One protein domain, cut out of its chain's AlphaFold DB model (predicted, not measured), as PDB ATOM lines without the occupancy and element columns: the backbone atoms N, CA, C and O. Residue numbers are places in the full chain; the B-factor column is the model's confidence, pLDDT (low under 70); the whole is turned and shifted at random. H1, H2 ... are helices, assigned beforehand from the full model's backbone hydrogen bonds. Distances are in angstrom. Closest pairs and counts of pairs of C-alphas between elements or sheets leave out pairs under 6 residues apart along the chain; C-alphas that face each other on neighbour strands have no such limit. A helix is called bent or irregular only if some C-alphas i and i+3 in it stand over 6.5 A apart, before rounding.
ATOM      1  N   HIS A   9     -19.003 -32.439 -31.515       87.00
ATOM      2  CA  HIS A   9     -19.410 -31.256 -30.752       87.00
ATOM      3  C   HIS A   9     -18.208 -30.446 -30.238       87.00
ATOM      4  O   HIS A   9     -18.268 -29.222 -30.225       87.00
ATOM      5  N   ILE A  10     -17.098 -31.107 -29.876       87.19
ATOM      6  CA  ILE A  10     -15.846 -30.445 -29.475       87.19
ATOM      7  C   ILE A  10     -15.136 -29.832 -30.688       87.19
ATOM      8  O   ILE A  10     -14.637 -28.715 -30.596       87.19
ATOM      9  N   SER A  11     -15.129 -30.522 -31.833       88.75
ATOM     10  CA  SER A  11     -14.620 -29.982 -33.102       88.75
ATOM     11  C   SER A  11     -15.359 -28.697 -33.482       88.75
ATOM     12  O   SER A  11     -14.739 -27.661 -33.725       88.75
ATOM     13  N   LEU A  12     -16.694 -28.743 -33.463       90.88
ATOM     14  CA  LEU A  12     -17.562 -27.609 -33.762       90.88
ATOM     15  C   LEU A  12     -17.375 -26.477 -32.751       90.88
ATOM     16  O   LEU A  12     -17.264 -25.325 -33.158       90.88
ATOM     17  N   LEU A  13     -17.266 -26.797 -31.459       91.31
ATOM     18  CA  LEU A  13     -16.983 -25.823 -30.406       91.31
ATOM     19  C   LEU A  13     -15.650 -25.111 -30.643       91.31
ATOM     20  O   LEU A  13     -15.609 -23.885 -30.664       91.31
ATOM     21  N   TYR A  14     -14.572 -25.864 -30.860       91.31
ATOM     22  CA  TYR A  14     -13.244 -25.316 -31.120       91.31
ATOM     23  C   TYR A  14     -13.249 -24.410 -32.360       91.31
ATOM     24  O   TYR A  14     -12.781 -23.270 -32.306       91.31
ATOM     25  N   ARG A  15     -13.846 -24.870 -33.469       92.56
ATOM     26  CA  ARG A  15     -13.991 -24.075 -34.701       92.56
ATOM     27  C   ARG A  15     -14.817 -22.809 -34.479       92.56
ATOM     28  O   ARG A  15     -14.481 -21.761 -35.012       92.56
ATOM     29  N   TYR A  16     -15.888 -22.894 -33.698       94.38
ATOM     30  CA  TYR A  16     -16.752 -21.751 -33.419       94.38
ATOM     31  C   TYR A  16     -16.052 -20.708 -32.539       94.38
ATOM     32  O   TYR A  16     -16.090 -19.522 -32.851       94.38
ATOM     33  N   LEU A  17     -15.364 -21.139 -31.479       92.31
ATOM     34  CA  LEU A  17     -14.642 -20.247 -30.568       92.31
ATOM     35  C   LEU A  17     -13.490 -19.521 -31.269       92.31
ATOM     36  O   LEU A  17     -13.345 -18.308 -31.130       92.31
ATOM     37  N   THR A  18     -12.715 -20.245 -32.073       92.19
ATOM     38  CA  THR A  18     -11.658 -19.643 -32.898       92.19
ATOM     39  C   THR A  18     -12.235 -18.692 -33.951       92.19
ATOM     40  O   THR A  18     -11.686 -17.615 -34.164       92.19
ATOM     41  N   HIS A  19     -13.389 -19.019 -34.551       93.06
ATOM     42  CA  HIS A  19     -14.078 -18.140 -35.504       93.06
ATOM     43  C   HIS A  19     -14.525 -16.805 -34.889       93.06
ATOM     44  O   HIS A  19     -14.420 -15.771 -35.544       93.06
ATOM     45  N   ILE A  20     -14.988 -16.803 -33.634       93.12
ATOM     46  CA  ILE A  20     -15.396 -15.575 -32.928       93.12
ATOM     47  C   ILE A  20     -14.222 -14.838 -32.253       93.12
ATOM     48  O   ILE A  20     -14.443 -13.812 -31.612       93.12
ATOM     49  N   GLY A  21     -12.986 -15.333 -32.408       92.31
ATOM     50  CA  GLY A  21     -11.760 -14.619 -32.039       92.31
ATOM     51  C   GLY A  21     -11.041 -15.091 -30.772       92.31
ATOM     52  O   GLY A  21     -10.100 -14.420 -30.356       92.31
ATOM     53  N   TYR A  22     -11.433 -16.214 -30.159       90.69
ATOM     54  CA  TYR A  22     -10.630 -16.811 -29.083       90.69
ATOM     55  C   TYR A  22      -9.330 -17.391 -29.646       90.69
ATOM     56  O   TYR A  22      -9.341 -18.043 -30.696       90.69
ATOM     57  N   SER A  23      -8.213 -17.186 -28.943       91.44
ATOM     58  CA  SER A  23      -6.952 -17.823 -29.318       91.44
ATOM     59  C   SER A  23      -6.995 -19.324 -29.023       91.44
ATOM     60  O   SER A  23      -7.779 -19.794 -28.197       91.44
ATOM     61  N   GLU A  24      -6.144 -20.103 -29.690       87.12
ATOM     62  CA  GLU A  24      -6.050 -21.534 -29.391       87.12
ATOM     63  C   GLU A  24      -5.639 -21.793 -27.935       87.12
ATOM     64  O   GLU A  24      -6.121 -22.751 -27.336       87.12
ATOM     65  N   GLU A  25      -4.790 -20.930 -27.370       87.81
ATOM     66  CA  GLU A  25      -4.362 -20.995 -25.970       87.81
ATOM     67  C   GLU A  25      -5.559 -20.800 -25.031       87.81
ATOM     68  O   GLU A  25      -5.809 -21.663 -24.189       87.81
ATOM     69  N   ASP A  26      -6.383 -19.767 -25.258       87.00
ATOM     70  CA  ASP A  26      -7.588 -19.507 -24.453       87.00
ATOM     71  C   ASP A  26      -8.552 -20.700 -24.469       87.00
ATOM     72  O   ASP A  26      -9.145 -21.060 -23.450       87.00
ATOM     73  N   VAL A  27      -8.737 -21.321 -25.638       85.06
ATOM     74  CA  VAL A  27      -9.649 -22.461 -25.811       85.06
ATOM     75  C   VAL A  27      -9.107 -23.701 -25.086       85.06
ATOM     76  O   VAL A  27      -9.863 -24.399 -24.402       85.06
ATOM     77  N   GLN A  28      -7.798 -23.945 -25.164       84.25
ATOM     78  CA  GLN A  28      -7.140 -25.064 -24.486       84.25
ATOM     79  C   GLN A  28      -7.100 -24.896 -22.963       84.25
ATOM     80  O   GLN A  28      -7.279 -25.882 -22.247       84.25
ATOM     81  N   GLU A  29      -6.945 -23.672 -22.450       83.69
ATOM     82  CA  GLU A  29      -7.045 -23.381 -21.012       83.69
ATOM     83  C   GLU A  29      -8.425 -23.735 -20.436       83.69
ATOM     84  O   GLU A  29      -8.551 -24.041 -19.250       83.69
ATOM     85  N   LYS A  30      -9.473 -23.739 -21.270       78.31
ATOM     86  CA  LYS A  30     -10.822 -24.197 -20.893       78.31
ATOM     87  C   LYS A  30     -11.024 -25.705 -21.045       78.31
ATOM     88  O   LYS A  30     -12.146 -26.182 -20.887       78.31
ATOM     89  N   GLY A  31      -9.969 -26.459 -21.348       76.44
ATOM     90  CA  GLY A  31     -10.027 -27.908 -21.538       76.44
ATOM     91  C   GLY A  31     -10.663 -28.337 -22.862       76.44
ATOM     92  O   GLY A  31     -11.003 -29.509 -23.027       76.44
ATOM     93  N   VAL A  32     -10.838 -27.409 -23.811       82.44
ATOM     94  CA  VAL A  32     -11.367 -27.700 -25.146       82.44
ATOM     95  C   VAL A  32     -10.189 -27.915 -26.087       82.44
ATOM     96  O   VAL A  32      -9.495 -26.981 -26.480       82.44
ATOM     97  N   TYR A  33      -9.968 -29.166 -26.474       80.38
ATOM     98  CA  TYR A  33      -8.872 -29.533 -27.364       80.38
ATOM     99  C   TYR A  33      -9.394 -29.903 -28.741       80.38
ATOM    100  O   TYR A  33     -10.425 -30.565 -28.875       80.38
ATOM    101  N   ARG A  34      -8.642 -29.519 -29.774       78.75
ATOM    102  CA  ARG A  34      -8.913 -29.967 -31.136       78.75
ATOM    103  C   ARG A  34      -8.893 -31.505 -31.181       78.75
ATOM    104  O   ARG A  34      -7.888 -32.098 -30.780       78.75
ATOM    105  N   PRO A  35      -9.954 -32.165 -31.678       78.44
ATOM    106  CA  PRO A  35      -9.960 -33.618 -31.799       78.44
ATOM    107  C   PRO A  35      -8.853 -34.109 -32.739       78.44
ATOM    108  O   PRO A  35      -8.653 -33.554 -33.819       78.44
ATOM    109  N   LEU A  36      -8.148 -35.168 -32.330       75.50
ATOM    110  CA  LEU A  36      -7.104 -35.807 -33.145       75.50
ATOM    111  C   LEU A  36      -7.685 -36.687 -34.257       75.50
ATOM    112  O   LEU A  36      -7.054 -36.882 -35.292       75.50
ATOM    113  N   ILE A  37      -8.874 -37.243 -34.021       72.69
ATOM    114  CA  ILE A  37      -9.579 -38.125 -34.948       72.69
ATOM    115  C   ILE A  37     -11.030 -37.667 -35.005       72.69
ATOM    116  O   ILE A  37     -11.682 -37.527 -33.969       72.69
ATOM    117  N   THR A  38     -11.535 -37.489 -36.221       71.56
ATOM    118  CA  THR A  38     -12.937 -37.177 -36.494       71.56
ATOM    119  C   THR A  38     -13.546 -38.346 -37.260       71.56
ATOM    120  O   THR A  38     -12.967 -38.816 -38.237       71.56
ATOM    121  N   LEU A  39     -14.695 -38.841 -36.796       76.81
ATOM    122  CA  LEU A  39     -15.426 -39.950 -37.432       76.81
ATOM    123  C   LEU A  39     -16.544 -39.467 -38.370       76.81
ATOM    124  O   LEU A  39     -17.247 -40.271 -38.976       76.81
ATOM    125  N   THR A  40     -16.697 -38.153 -38.473       80.25
ATOM    126  CA  THR A  40     -17.631 -37.444 -39.342       80.25
ATOM    127  C   THR A  40     -16.960 -37.163 -40.687       80.25
ATOM    128  O   THR A  40     -15.764 -36.864 -40.727       80.25
ATOM    129  N   SER A  41     -17.699 -37.238 -41.798       84.88
ATOM    130  CA  SER A  41     -17.160 -36.810 -43.095       84.88
ATOM    131  C   SER A  41     -16.866 -35.303 -43.083       84.88
ATOM    132  O   SER A  41     -17.504 -34.542 -42.347       84.88
ATOM    133  N   SER A  42     -15.901 -34.862 -43.897       85.25
ATOM    134  CA  SER A  42     -15.572 -33.435 -44.046       85.25
ATOM    135  C   SER A  42     -16.798 -32.615 -44.425       85.25
ATOM    136  O   SER A  42     -17.007 -31.537 -43.878       85.25
ATOM    137  N   ASP A  43     -17.622 -33.166 -45.312       89.25
ATOM    138  CA  ASP A  43     -18.804 -32.505 -45.847       89.25
ATOM    139  C   ASP A  43     -19.857 -32.340 -44.753       89.25
ATOM    140  O   ASP A  43     -20.332 -31.231 -44.532       89.25
ATOM    141  N   THR A  44     -20.144 -33.399 -43.986       88.00
ATOM    142  CA  THR A  44     -21.066 -33.317 -42.846       88.00
ATOM    143  C   THR A  44     -20.568 -32.315 -41.801       88.00
ATOM    144  O   THR A  44     -21.335 -31.455 -41.370       88.00
ATOM    145  N   SER A  45     -19.284 -32.365 -41.425       87.94
ATOM    146  CA  SER A  45     -18.714 -31.423 -40.447       87.94
ATOM    147  C   SER A  45     -18.772 -29.975 -40.944       87.94
ATOM    148  O   SER A  45     -19.051 -29.054 -40.173       87.94
ATOM    149  N   GLN A  46     -18.539 -29.745 -42.240       91.06
ATOM    150  CA  GLN A  46     -18.636 -28.418 -42.841       91.06
ATOM    151  C   GLN A  46     -20.081 -27.917 -42.874       91.06
ATOM    152  O   GLN A  46     -20.337 -26.813 -42.403       91.06
ATOM    153  N   THR A  47     -21.031 -28.738 -43.329       91.88
ATOM    154  CA  THR A  47     -22.459 -28.391 -43.351       91.88
ATOM    155  C   THR A  47     -22.977 -28.039 -41.956       91.88
ATOM    156  O   THR A  47     -23.676 -27.040 -41.790       91.88
ATOM    157  N   MET A  48     -22.601 -28.812 -40.935       92.00
ATOM    158  CA  MET A  48     -22.976 -28.512 -39.551       92.00
ATOM    159  C   MET A  48     -22.364 -27.197 -39.069       92.00
ATOM    160  O   MET A  48     -23.051 -26.402 -38.433       92.00
ATOM    161  N   PHE A  49     -21.091 -26.944 -39.380       94.19
ATOM    162  CA  PHE A  49     -20.435 -25.699 -38.996       94.19
ATOM    163  C   PHE A  49     -21.068 -24.478 -39.672       94.19
ATOM    164  O   PHE A  49     -21.394 -23.512 -38.986       94.19
ATOM    165  N   ASP A  50     -21.317 -24.543 -40.981       95.44
ATOM    166  CA  ASP A  50     -21.973 -23.467 -41.729       95.44
ATOM    167  C   ASP A  50     -23.369 -23.179 -41.170       95.44
ATOM    168  O   ASP A  50     -23.742 -22.019 -40.985       95.44
ATOM    169  N   PHE A  51     -24.113 -24.223 -40.794       95.62
ATOM    170  CA  PHE A  51     -25.383 -24.067 -40.098       95.62
ATOM    171  C   PHE A  51     -25.227 -23.349 -38.749       95.62
ATOM    172  O   PHE A  51     -25.990 -22.422 -38.470       95.62
ATOM    173  N   LEU A  52     -24.242 -23.716 -37.919       95.25
ATOM    174  CA  LEU A  52     -24.014 -23.055 -36.626       95.25
ATOM    175  C   LEU A  52     -23.705 -21.562 -36.783       95.25
ATOM    176  O   LEU A  52     -24.167 -20.764 -35.969       95.25
ATOM    177  N   LEU A  53     -23.000 -21.163 -37.846       95.81
ATOM    178  CA  LEU A  53     -22.761 -19.747 -38.140       95.81
ATOM    179  C   LEU A  53     -24.071 -18.986 -38.396       95.81
ATOM    180  O   LEU A  53     -24.210 -17.846 -37.958       95.81
ATOM    181  N   THR A  54     -25.082 -19.627 -38.995       96.31
ATOM    182  CA  THR A  54     -26.425 -19.025 -39.130       96.31
ATOM    183  C   THR A  54     -27.160 -18.865 -37.793       96.31
ATOM    184  O   THR A  54     -28.136 -18.121 -37.710       96.31
ATOM    185  N   LYS A  55     -26.707 -19.555 -36.738       96.94
ATOM    186  CA  LYS A  55     -27.256 -19.513 -35.372       96.94
ATOM    187  C   LYS A  55     -26.355 -18.757 -34.391       96.94
ATOM    188  O   LYS A  55     -26.533 -18.885 -33.178       96.94
ATOM    189  N   HIS A  56     -25.420 -17.957 -34.908       94.69
ATOM    190  CA  HIS A  56     -24.428 -17.225 -34.122       94.69
ATOM    191  C   HIS A  56     -25.037 -16.443 -32.953       94.69
ATOM    192  O   HIS A  56     -24.574 -16.598 -31.828       94.69
ATOM    193  N   GLU A  57     -26.095 -15.660 -33.184       95.56
ATOM    194  CA  GLU A  57     -26.710 -14.830 -32.137       95.56
ATOM    195  C   GLU A  57     -27.140 -15.659 -30.919       95.56
ATOM    196  O   GLU A  57     -26.802 -15.333 -29.782       95.56
ATOM    197  N   THR A  58     -27.820 -16.785 -31.150       95.06
ATOM    198  CA  THR A  58     -28.264 -17.686 -30.079       95.06
ATOM    199  C   THR A  58     -27.081 -18.319 -29.349       95.06
ATOM    200  O   THR A  58     -27.044 -18.329 -28.121       95.06
ATOM    201  N   LEU A  59     -26.094 -18.827 -30.092       94.69
ATOM    202  CA  LEU A  59     -24.906 -19.466 -29.519       94.69
ATOM    203  C   LEU A  59     -24.056 -18.479 -28.707       94.69
ATOM    204  O   LEU A  59     -23.532 -18.830 -27.651       94.69
ATOM    205  N   PHE A  60     -23.930 -17.240 -29.181       93.69
ATOM    206  CA  PHE A  60     -23.186 -16.188 -28.500       93.69
ATOM    207  C   PHE A  60     -23.877 -15.737 -27.208       93.69
ATOM    208  O   PHE A  60     -23.209 -15.562 -26.189       93.69
ATOM    209  N   GLU A  61     -25.207 -15.627 -27.197       93.12
ATOM    210  CA  GLU A  61     -25.954 -15.337 -25.967       93.12
ATOM    211  C   GLU A  61     -25.862 -16.481 -24.945       93.12
ATOM    212  O   GLU A  61     -25.688 -16.232 -23.749       93.12
ATOM    213  N   ILE A  62     -25.880 -17.741 -25.390       91.88
ATOM    214  CA  ILE A  62     -25.633 -18.904 -24.517       91.88
ATOM    215  C   ILE A  62     -24.224 -18.836 -23.917       91.88
ATOM    216  O   ILE A  62     -24.065 -19.007 -22.708       91.88
ATOM    217  N   LEU A  63     -23.211 -18.520 -24.729       90.12
ATOM    218  CA  LEU A  63     -21.836 -18.353 -24.258       90.12
ATOM    219  C   LEU A  63     -21.714 -17.220 -23.229       90.12
ATOM    220  O   LEU A  63     -21.057 -17.393 -22.207       90.12
ATOM    221  N   LYS A  64     -22.359 -16.073 -23.462       89.75
ATOM    222  CA  LYS A  64     -22.321 -14.932 -22.534       89.75
ATOM    223  C   LYS A  64     -23.017 -15.213 -21.208       89.75
ATOM    224  O   LYS A  64     -22.559 -14.744 -20.171       89.75
ATOM    225  N   THR A  65     -24.137 -15.930 -21.244       86.62
ATOM    226  CA  THR A  65     -24.963 -16.180 -20.053       86.62
ATOM    227  C   THR A  65     -24.480 -17.373 -19.237       86.62
ATOM    228  O   THR A  65     -24.560 -17.344 -18.013       86.62
ATOM    229  N   GLY A  66     -23.986 -18.412 -19.906       82.06
ATOM    230  CA  GLY A  66     -23.657 -19.703 -19.309       82.06
ATOM    231  C   GLY A  66     -22.196 -20.135 -19.431       82.06
ATOM    232  O   GLY A  66     -21.785 -21.139 -18.851       82.06
ATOM    233  N   GLY A  67     -21.386 -19.405 -20.193       86.75
ATOM    234  CA  GLY A  67     -19.998 -19.766 -20.448       86.75
ATOM    235  C   GLY A  67     -19.840 -21.022 -21.309       86.75
ATOM    236  O   GLY A  67     -20.771 -21.518 -21.950       86.75
ATOM    237  N   PHE A  68     -18.614 -21.541 -21.328       85.06
ATOM    238  CA  PHE A  68     -18.209 -22.637 -22.207       85.06
ATOM    239  C   PHE A  68     -19.002 -23.923 -21.964       85.06
ATOM    240  O   PHE A  68     -19.438 -24.542 -22.926       85.06
ATOM    241  N   ASN A  69     -19.265 -24.295 -20.707       83.44
ATOM    242  CA  ASN A  69     -19.975 -25.539 -20.377       83.44
ATOM    243  C   ASN A  69     -21.388 -25.588 -20.972       83.44
ATOM    244  O   ASN A  69     -21.829 -26.631 -21.450       83.44
ATOM    245  N   HIS A  70     -22.081 -24.449 -20.987       88.06
ATOM    246  CA  HIS A  70     -23.429 -24.342 -21.541       88.06
ATOM    247  C   HIS A  70     -23.401 -24.450 -23.065       88.06
ATOM    248  O   HIS A  70     -24.221 -25.152 -23.660       88.06
ATOM    249  N   LEU A  71     -22.412 -23.813 -23.696       90.19
ATOM    250  CA  LEU A  71     -22.204 -23.934 -25.132       90.19
ATOM    251  C   LEU A  71     -21.849 -25.378 -25.528       90.19
ATOM    252  O   LEU A  71     -22.406 -25.895 -26.494       90.19
ATOM    253  N   VAL A  72     -20.987 -26.055 -24.759       88.56
ATOM    254  CA  VAL A  72     -20.625 -27.460 -25.005       88.56
ATOM    255  C   VAL A  72     -21.859 -28.355 -24.920       88.56
ATOM    256  O   VAL A  72     -22.065 -29.179 -25.806       88.56
ATOM    257  N   PHE A  73     -22.700 -28.166 -23.900       87.88
ATOM    258  CA  PHE A  73     -23.933 -28.932 -23.735       87.88
ATOM    259  C   PHE A  73     -24.859 -28.803 -24.945       87.88
ATOM    260  O   PHE A  73     -25.300 -29.808 -25.499       87.88
ATOM    261  N   VAL A  74     -25.116 -27.574 -25.396       91.50
ATOM    262  CA  VAL A  74     -25.999 -27.320 -26.544       91.50
ATOM    263  C   VAL A  74     -25.442 -27.961 -27.811       91.50
ATOM    264  O   VAL A  74     -26.185 -28.609 -28.543       91.50
ATOM    265  N   LEU A  75     -24.134 -27.841 -28.053       91.38
ATOM    266  CA  LEU A  75     -23.493 -28.458 -29.213       91.38
ATOM    267  C   LEU A  75     -23.484 -29.987 -29.128       91.38
ATOM    268  O   LEU A  75     -23.665 -30.649 -30.146       91.38
ATOM    269  N   GLN A  76     -23.317 -30.558 -27.934       88.25
ATOM    270  CA  GLN A  76     -23.414 -31.999 -27.732       88.25
ATOM    271  C   GLN A  76     -24.823 -32.500 -28.062       88.25
ATOM    272  O   GLN A  76     -24.958 -33.435 -28.845       88.25
ATOM    273  N   GLN A  77     -25.857 -31.851 -27.524       89.69
ATOM    274  CA  GLN A  77     -27.249 -32.224 -27.785       89.69
ATOM    275  C   GLN A  77     -27.623 -32.033 -29.256       89.69
ATOM    276  O   GLN A  77     -28.258 -32.899 -29.848       89.69
ATOM    277  N   PHE A  78     -27.162 -30.949 -29.884       91.12
ATOM    278  CA  PHE A  78     -27.330 -30.732 -31.318       91.12
ATOM    279  C   PHE A  78     -26.747 -31.893 -32.131       91.12
ATOM    280  O   PHE A  78     -27.438 -32.469 -32.967       91.12
ATOM    281  N   VAL A  79     -25.503 -32.283 -31.849       87.94
ATOM    282  CA  VAL A  79     -24.841 -33.394 -32.538       87.94
ATOM    283  C   VAL A  79     -25.569 -34.720 -32.295       87.94
ATOM    284  O   VAL A  79     -25.823 -35.455 -33.248       87.94
ATOM    285  N   GLU A  80     -25.946 -35.020 -31.052       85.44
ATOM    286  CA  GLU A  80     -26.679 -36.243 -30.699       85.44
ATOM    287  C   GLU A  80     -28.032 -36.330 -31.426       85.44
ATOM    288  O   GLU A  80     -28.367 -37.386 -31.966       85.44
ATOM    289  N   ASN A  81     -28.756 -35.212 -31.541       87.00
ATOM    290  CA  ASN A  81     -30.055 -35.144 -32.216       87.00
ATOM    291  C   ASN A  81     -29.957 -35.338 -33.737       87.00
ATOM    292  O   ASN A  81     -30.894 -35.838 -34.354       87.00
ATOM    293  N   THR A  82     -28.822 -35.003 -34.361       81.31
ATOM    294  CA  THR A  82     -28.632 -35.233 -35.808       81.31
ATOM    295  C   THR A  82     -28.402 -36.700 -36.178       81.31
ATOM    296  O   THR A  82     -28.370 -37.022 -37.363       81.31
ATOM    297  N   SER A  83     -28.217 -37.603 -35.203       69.88
ATOM    298  CA  SER A  83     -27.911 -39.036 -35.408       69.88
ATOM    299  C   SER A  83     -26.656 -39.341 -36.260       69.88
ATOM    300  O   SER A  83     -26.348 -40.513 -36.471       69.88
ATOM    301  N   LEU A  84     -25.932 -38.300 -36.703       66.75
ATOM    302  CA  LEU A  84     -24.701 -38.266 -37.502       66.75
ATOM    303  C   LEU A  84     -24.567 -39.374 -38.564       66.75
ATOM    304  O   LEU A  84     -23.944 -40.412 -38.322       66.75
ATOM    305  N   PRO A  85     -25.061 -39.144 -39.789       60.81
ATOM    306  CA  PRO A  85     -24.734 -40.000 -40.913       60.81
ATOM    307  C   PRO A  85     -23.342 -39.665 -41.488       60.81
ATOM    308  O   PRO A  85     -22.832 -38.550 -41.365       60.81
ATOM    309  N   PHE A  86     -22.755 -40.612 -42.231       61.00
ATOM    310  CA  PHE A  86     -21.647 -40.315 -43.156       61.00
ATOM    311  C   PHE A  86     -22.065 -39.332 -44.273       61.00
ATOM    312  O   PHE A  86     -21.205 -38.743 -44.928       61.00
ATOM    313  N   THR A  87     -23.372 -39.153 -44.478       73.00
ATOM    314  CA  THR A  87     -23.983 -38.162 -45.368       73.00
ATOM    315  C   THR A  87     -24.374 -36.878 -44.624       73.00
ATOM    316  O   THR A  87     -24.858 -36.965 -43.493       73.00
ATOM    317  N   PRO A  88     -24.225 -35.699 -45.255       80.31
ATOM    318  CA  PRO A  88     -24.631 -34.428 -44.660       80.31
ATOM    319  C   PRO A  88     -26.132 -34.393 -44.330       80.31
ATOM    320  O   PRO A  88     -26.938 -34.764 -45.188       80.31
ATOM    321  N   PRO A  89     -26.523 -33.942 -43.124       84.69
ATOM    322  CA  PRO A  89     -27.918 -33.705 -42.781       84.69
ATOM    323  C   PRO A  89     -28.524 -32.585 -43.626       84.69
ATOM    324  O   PRO A  89     -27.843 -31.654 -44.063       84.69
ATOM    325  N   THR A  90     -29.833 -32.649 -43.811       90.12
ATOM    326  CA  THR A  90     -30.613 -31.591 -44.450       90.12
ATOM    327  C   THR A  90     -30.779 -30.381 -43.530       90.12
ATOM    328  O   THR A  90     -30.692 -30.470 -42.305       90.12
ATOM    329  N   GLN A  91     -31.085 -29.222 -44.117       89.12
ATOM    330  CA  GLN A  91     -31.315 -27.990 -43.357       89.12
ATOM    331  C   GLN A  91     -32.478 -28.112 -42.354       89.12
ATOM    332  O   GLN A  91     -32.443 -27.496 -41.284       89.12
ATOM    333  N   GLU A  92     -33.505 -28.896 -42.688       89.94
ATOM    334  CA  GLU A  92     -34.655 -29.151 -41.814       89.94
ATOM    335  C   GLU A  92     -34.240 -29.967 -40.586       89.94
ATOM    336  O   GLU A  92     -34.533 -29.560 -39.461       89.94
ATOM    337  N   GLU A  93     -33.468 -31.040 -40.787       90.00
ATOM    338  CA  GLU A  93     -32.928 -31.871 -39.702       90.00
ATOM    339  C   GLU A  93     -32.018 -31.062 -38.771       90.00
ATOM    340  O   GLU A  93     -32.159 -31.144 -37.551       90.00
ATOM    341  N   LEU A  94     -31.134 -30.220 -39.321       91.12
ATOM    342  CA  LEU A  94     -30.263 -29.349 -38.520       91.12
ATOM    343  C   LEU A  94     -31.073 -28.331 -37.713       91.12
ATOM    344  O   LEU A  94     -30.793 -28.095 -36.537       91.12
ATOM    345  N   THR A  95     -32.106 -27.748 -38.325       93.25
ATOM    346  CA  THR A  95     -32.981 -26.783 -37.651       93.25
ATOM    347  C   THR A  95     -33.745 -27.437 -36.506       93.25
ATOM    348  O   THR A  95     -33.796 -26.878 -35.409       93.25
ATOM    349  N   GLN A  96     -34.308 -28.623 -36.735       93.50
ATOM    350  CA  GLN A  96     -35.012 -29.373 -35.702       93.50
ATOM    351  C   GLN A  96     -34.065 -29.765 -34.562       93.50
ATOM    352  O   GLN A  96     -34.346 -29.439 -33.408       93.50
ATOM    353  N   ALA A  97     -32.921 -30.374 -34.885       92.19
ATOM    354  CA  ALA A  97     -31.930 -30.809 -33.905       92.19
ATOM    355  C   ALA A  97     -31.445 -29.654 -33.017       92.19
ATOM    356  O   ALA A  97     -31.324 -29.808 -31.799       92.19
ATOM    357  N   PHE A  98     -31.210 -28.481 -33.614       94.19
ATOM    358  CA  PHE A  98     -30.788 -27.285 -32.893       94.19
ATOM    359  C   PHE A  98     -31.882 -26.747 -31.972       94.19
ATOM    360  O   PHE A  98     -31.623 -26.455 -30.805       94.19
ATOM    361  N   ASN A  99     -33.117 -26.649 -32.467       94.19
ATOM    362  CA  ASN A  99     -34.243 -26.174 -31.666       94.19
ATOM    363  C   ASN A  99     -34.511 -27.098 -30.470       94.19
ATOM    364  O   ASN A  99     -34.800 -26.619 -29.374       94.19
ATOM    365  N   GLU A 100     -34.391 -28.413 -30.656       93.56
ATOM    366  CA  GLU A 100     -34.510 -29.393 -29.576       93.56
ATOM    367  C   GLU A 100     -33.385 -29.246 -28.542       93.56
ATOM    368  O   GLU A 100     -33.663 -29.248 -27.341       93.56
ATOM    369  N   ALA A 101     -32.144 -29.030 -28.988       91.75
ATOM    370  CA  ALA A 101     -31.001 -28.798 -28.106       91.75
ATOM    371  C   ALA A 101     -31.161 -27.518 -27.266       91.75
ATOM    372  O   ALA A 101     -30.963 -27.547 -26.050       91.75
ATOM    373  N   VAL A 102     -31.581 -26.409 -27.885       92.00
ATOM    374  CA  VAL A 102     -31.838 -25.142 -27.179       92.00
ATOM    375  C   VAL A 102     -33.025 -25.274 -26.228       92.00
ATOM    376  O   VAL A 102     -32.954 -24.814 -25.094       92.00
ATOM    377  N   LYS A 103     -34.095 -25.965 -26.631       92.00
ATOM    378  CA  LYS A 103     -35.246 -26.225 -25.757       92.00
ATOM    379  C   LYS A 103     -34.854 -27.043 -24.527       92.00
ATOM    380  O   LYS A 103     -35.342 -26.771 -23.429       92.00
ATOM    381  N   LEU A 104     -33.993 -28.046 -24.701       88.88
ATOM    382  CA  LEU A 104     -33.475 -28.828 -23.584       88.88
ATOM    383  C   LEU A 104     -32.587 -27.966 -22.686       88.88
ATOM    384  O   LEU A 104     -32.782 -27.965 -21.476       88.88
ATOM    385  N   TYR A 105     -31.693 -27.164 -23.265       89.06
ATOM    386  CA  TYR A 105     -30.895 -26.191 -22.524       89.06
ATOM    387  C   TYR A 105     -31.757 -25.228 -21.701       89.06
ATOM    388  O   TYR A 105     -31.509 -25.030 -20.514       89.06
ATOM    389  N   ASP A 106     -32.811 -24.675 -22.295       85.94
ATOM    390  CA  ASP A 106     -33.720 -23.750 -21.625       85.94
ATOM    391  C   ASP A 106     -34.489 -24.397 -20.477       85.94
ATOM    392  O   ASP A 106     -34.812 -23.727 -19.497       85.94
ATOM    393  N   LYS A 107     -34.760 -25.700 -20.576       83.69
ATOM    394  CA  LYS A 107     -35.355 -26.481 -19.496       83.69
ATOM    395  C   LYS A 107     -34.341 -26.748 -18.381       83.69
ATOM    396  O   LYS A 107     -34.647 -26.494 -17.223       83.69
ATOM    397  N   GLU A 108     -33.150 -27.237 -18.720       73.56
ATOM    398  CA  GLU A 108     -32.130 -27.661 -17.750       73.56
ATOM    399  C   GLU A 108     -31.466 -26.469 -17.036       73.56
ATOM    400  O   GLU A 108     -31.207 -26.542 -15.834       73.56
ATOM    401  N   LYS A 109     -31.291 -25.316 -17.707       67.69
ATOM    402  CA  LYS A 109     -30.741 -24.093 -17.084       67.69
ATOM    403  C   LYS A 109     -31.606 -23.571 -15.929       67.69
ATOM    404  O   LYS A 109     -31.088 -22.956 -15.004       67.69
ATOM    405  N   VAL A 110     -32.922 -23.810 -15.973       54.78
ATOM    406  CA  VAL A 110     -33.877 -23.392 -14.928       54.78
ATOM    407  C   VAL A 110     -33.793 -24.304 -13.698       54.78
ATOM    408  O   VAL A 110     -34.156 -23.891 -12.600       54.78
ATOM    409  N   VAL A 111     -33.266 -25.523 -13.852       50.62
ATOM    410  CA  VAL A 111     -33.170 -26.526 -12.778       50.62
ATOM    411  C   VAL A 111     -31.914 -26.325 -11.912       50.62
ATOM    412  O   VAL A 111     -31.717 -27.036 -10.931       50.62
ATOM    413  N   GLY A 112     -31.076 -25.320 -12.200       40.44
ATOM    414  CA  GLY A 112     -29.938 -24.956 -11.344       40.44
ATOM    415  C   GLY A 112     -28.844 -26.024 -11.269       40.44
ATOM    416  O   GLY A 112     -27.990 -25.968 -10.386       40.44
TER     417      GLY A 112
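This is residues 9 to 112 of the 123 residues of an uncharacterized protein of Vibrio alginolyticus (UniProt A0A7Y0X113). A compact stack of crossed helices has one arm of a bent helix, H4b, in its middle, with H1 crossing it on one side and the long H5 on the other. The other arm, H4a, makes a corner with H4b at the bend, H3 reaches from H1 toward the beginning of H5, and the short H2 sits beyond H1, farthest from the mean of the C-alphas. The printed part has 104 residues with five named helices, H1 to H5 in chain order, and no named strand; the class is all helix. The radius of gyration of the C-alphas is 13.2 A, and the spans are 34 by 32 by 20 A.

Begin with H1, residues 9 to 19, the hub, which touches three other helices. H2, residues 24 to 29, touches it at a steep tilt of 53 degrees; their closest C-alphas, of Thr 18 and Glu 24, are 6.9 A apart. H3, residues 42 to 54, touches H1 at a steep tilt of 57 degrees, the same way, closest at the C-alphas of Leu 12 and Phe 49, 6.3 A apart. H4, residues 56 to 81, was assigned as one helix by its hydrogen bonds but is bent: C-alphas 65 and 68 are 9.6 A apart. Its arms H4a, residues 56 to 65, and H4b, residues 68 to 81, run opposite ways at a steep tilt of 45 degrees and touch, closest at the C-alphas of Leu 63 and Leu 71, 5.7 A apart; H4b touches H4a with residues 70 to 71 alone. H4b touches H1, opposite ways at 52 degrees, a steep tilt, with the C-alphas of His 9 and Gln 76 closest at 5.1 A. H5, residues 91 to 111, touches H4b with 21 pairs of C-alphas within 8 A, closest at Asn 81 and Ala 97, 5.0 A. H3 and H5 only just touch, with 3 pairs, through residues 48 to 51 and 91 to 94 alone; the C-alphas of Phe 51 and Leu 94 are closest, 7.4 A apart. H1 and H5 are apart. Every O i to N i+4 pair is within hydrogen-bond range in H1, H2, H3, H4a and H4b, and 15 of 17 are in H5.

Find C-alpha 9 at (-19.410, -31.256, -30.752); from there H1 runs 14.9 A to C-alpha 19. H2 spans 8.6 A, H3 18.7 A, H4a 14.1 A and H4b 19.9 A. H5 runs 30.7 A from C-alpha 91 at (-31.315, -27.990, -43.357) to C-alpha 111 at (-33.170, -26.526, -12.778).

Look at Asp 43 and Gly 112 for the two C-alphas farthest apart, 37.0 A. The printed part has no cut, and the link from H2 to H3, residues 30 to 41, is long. The pLDDT is under 70 at residues 83 to 86 and 109 to 112.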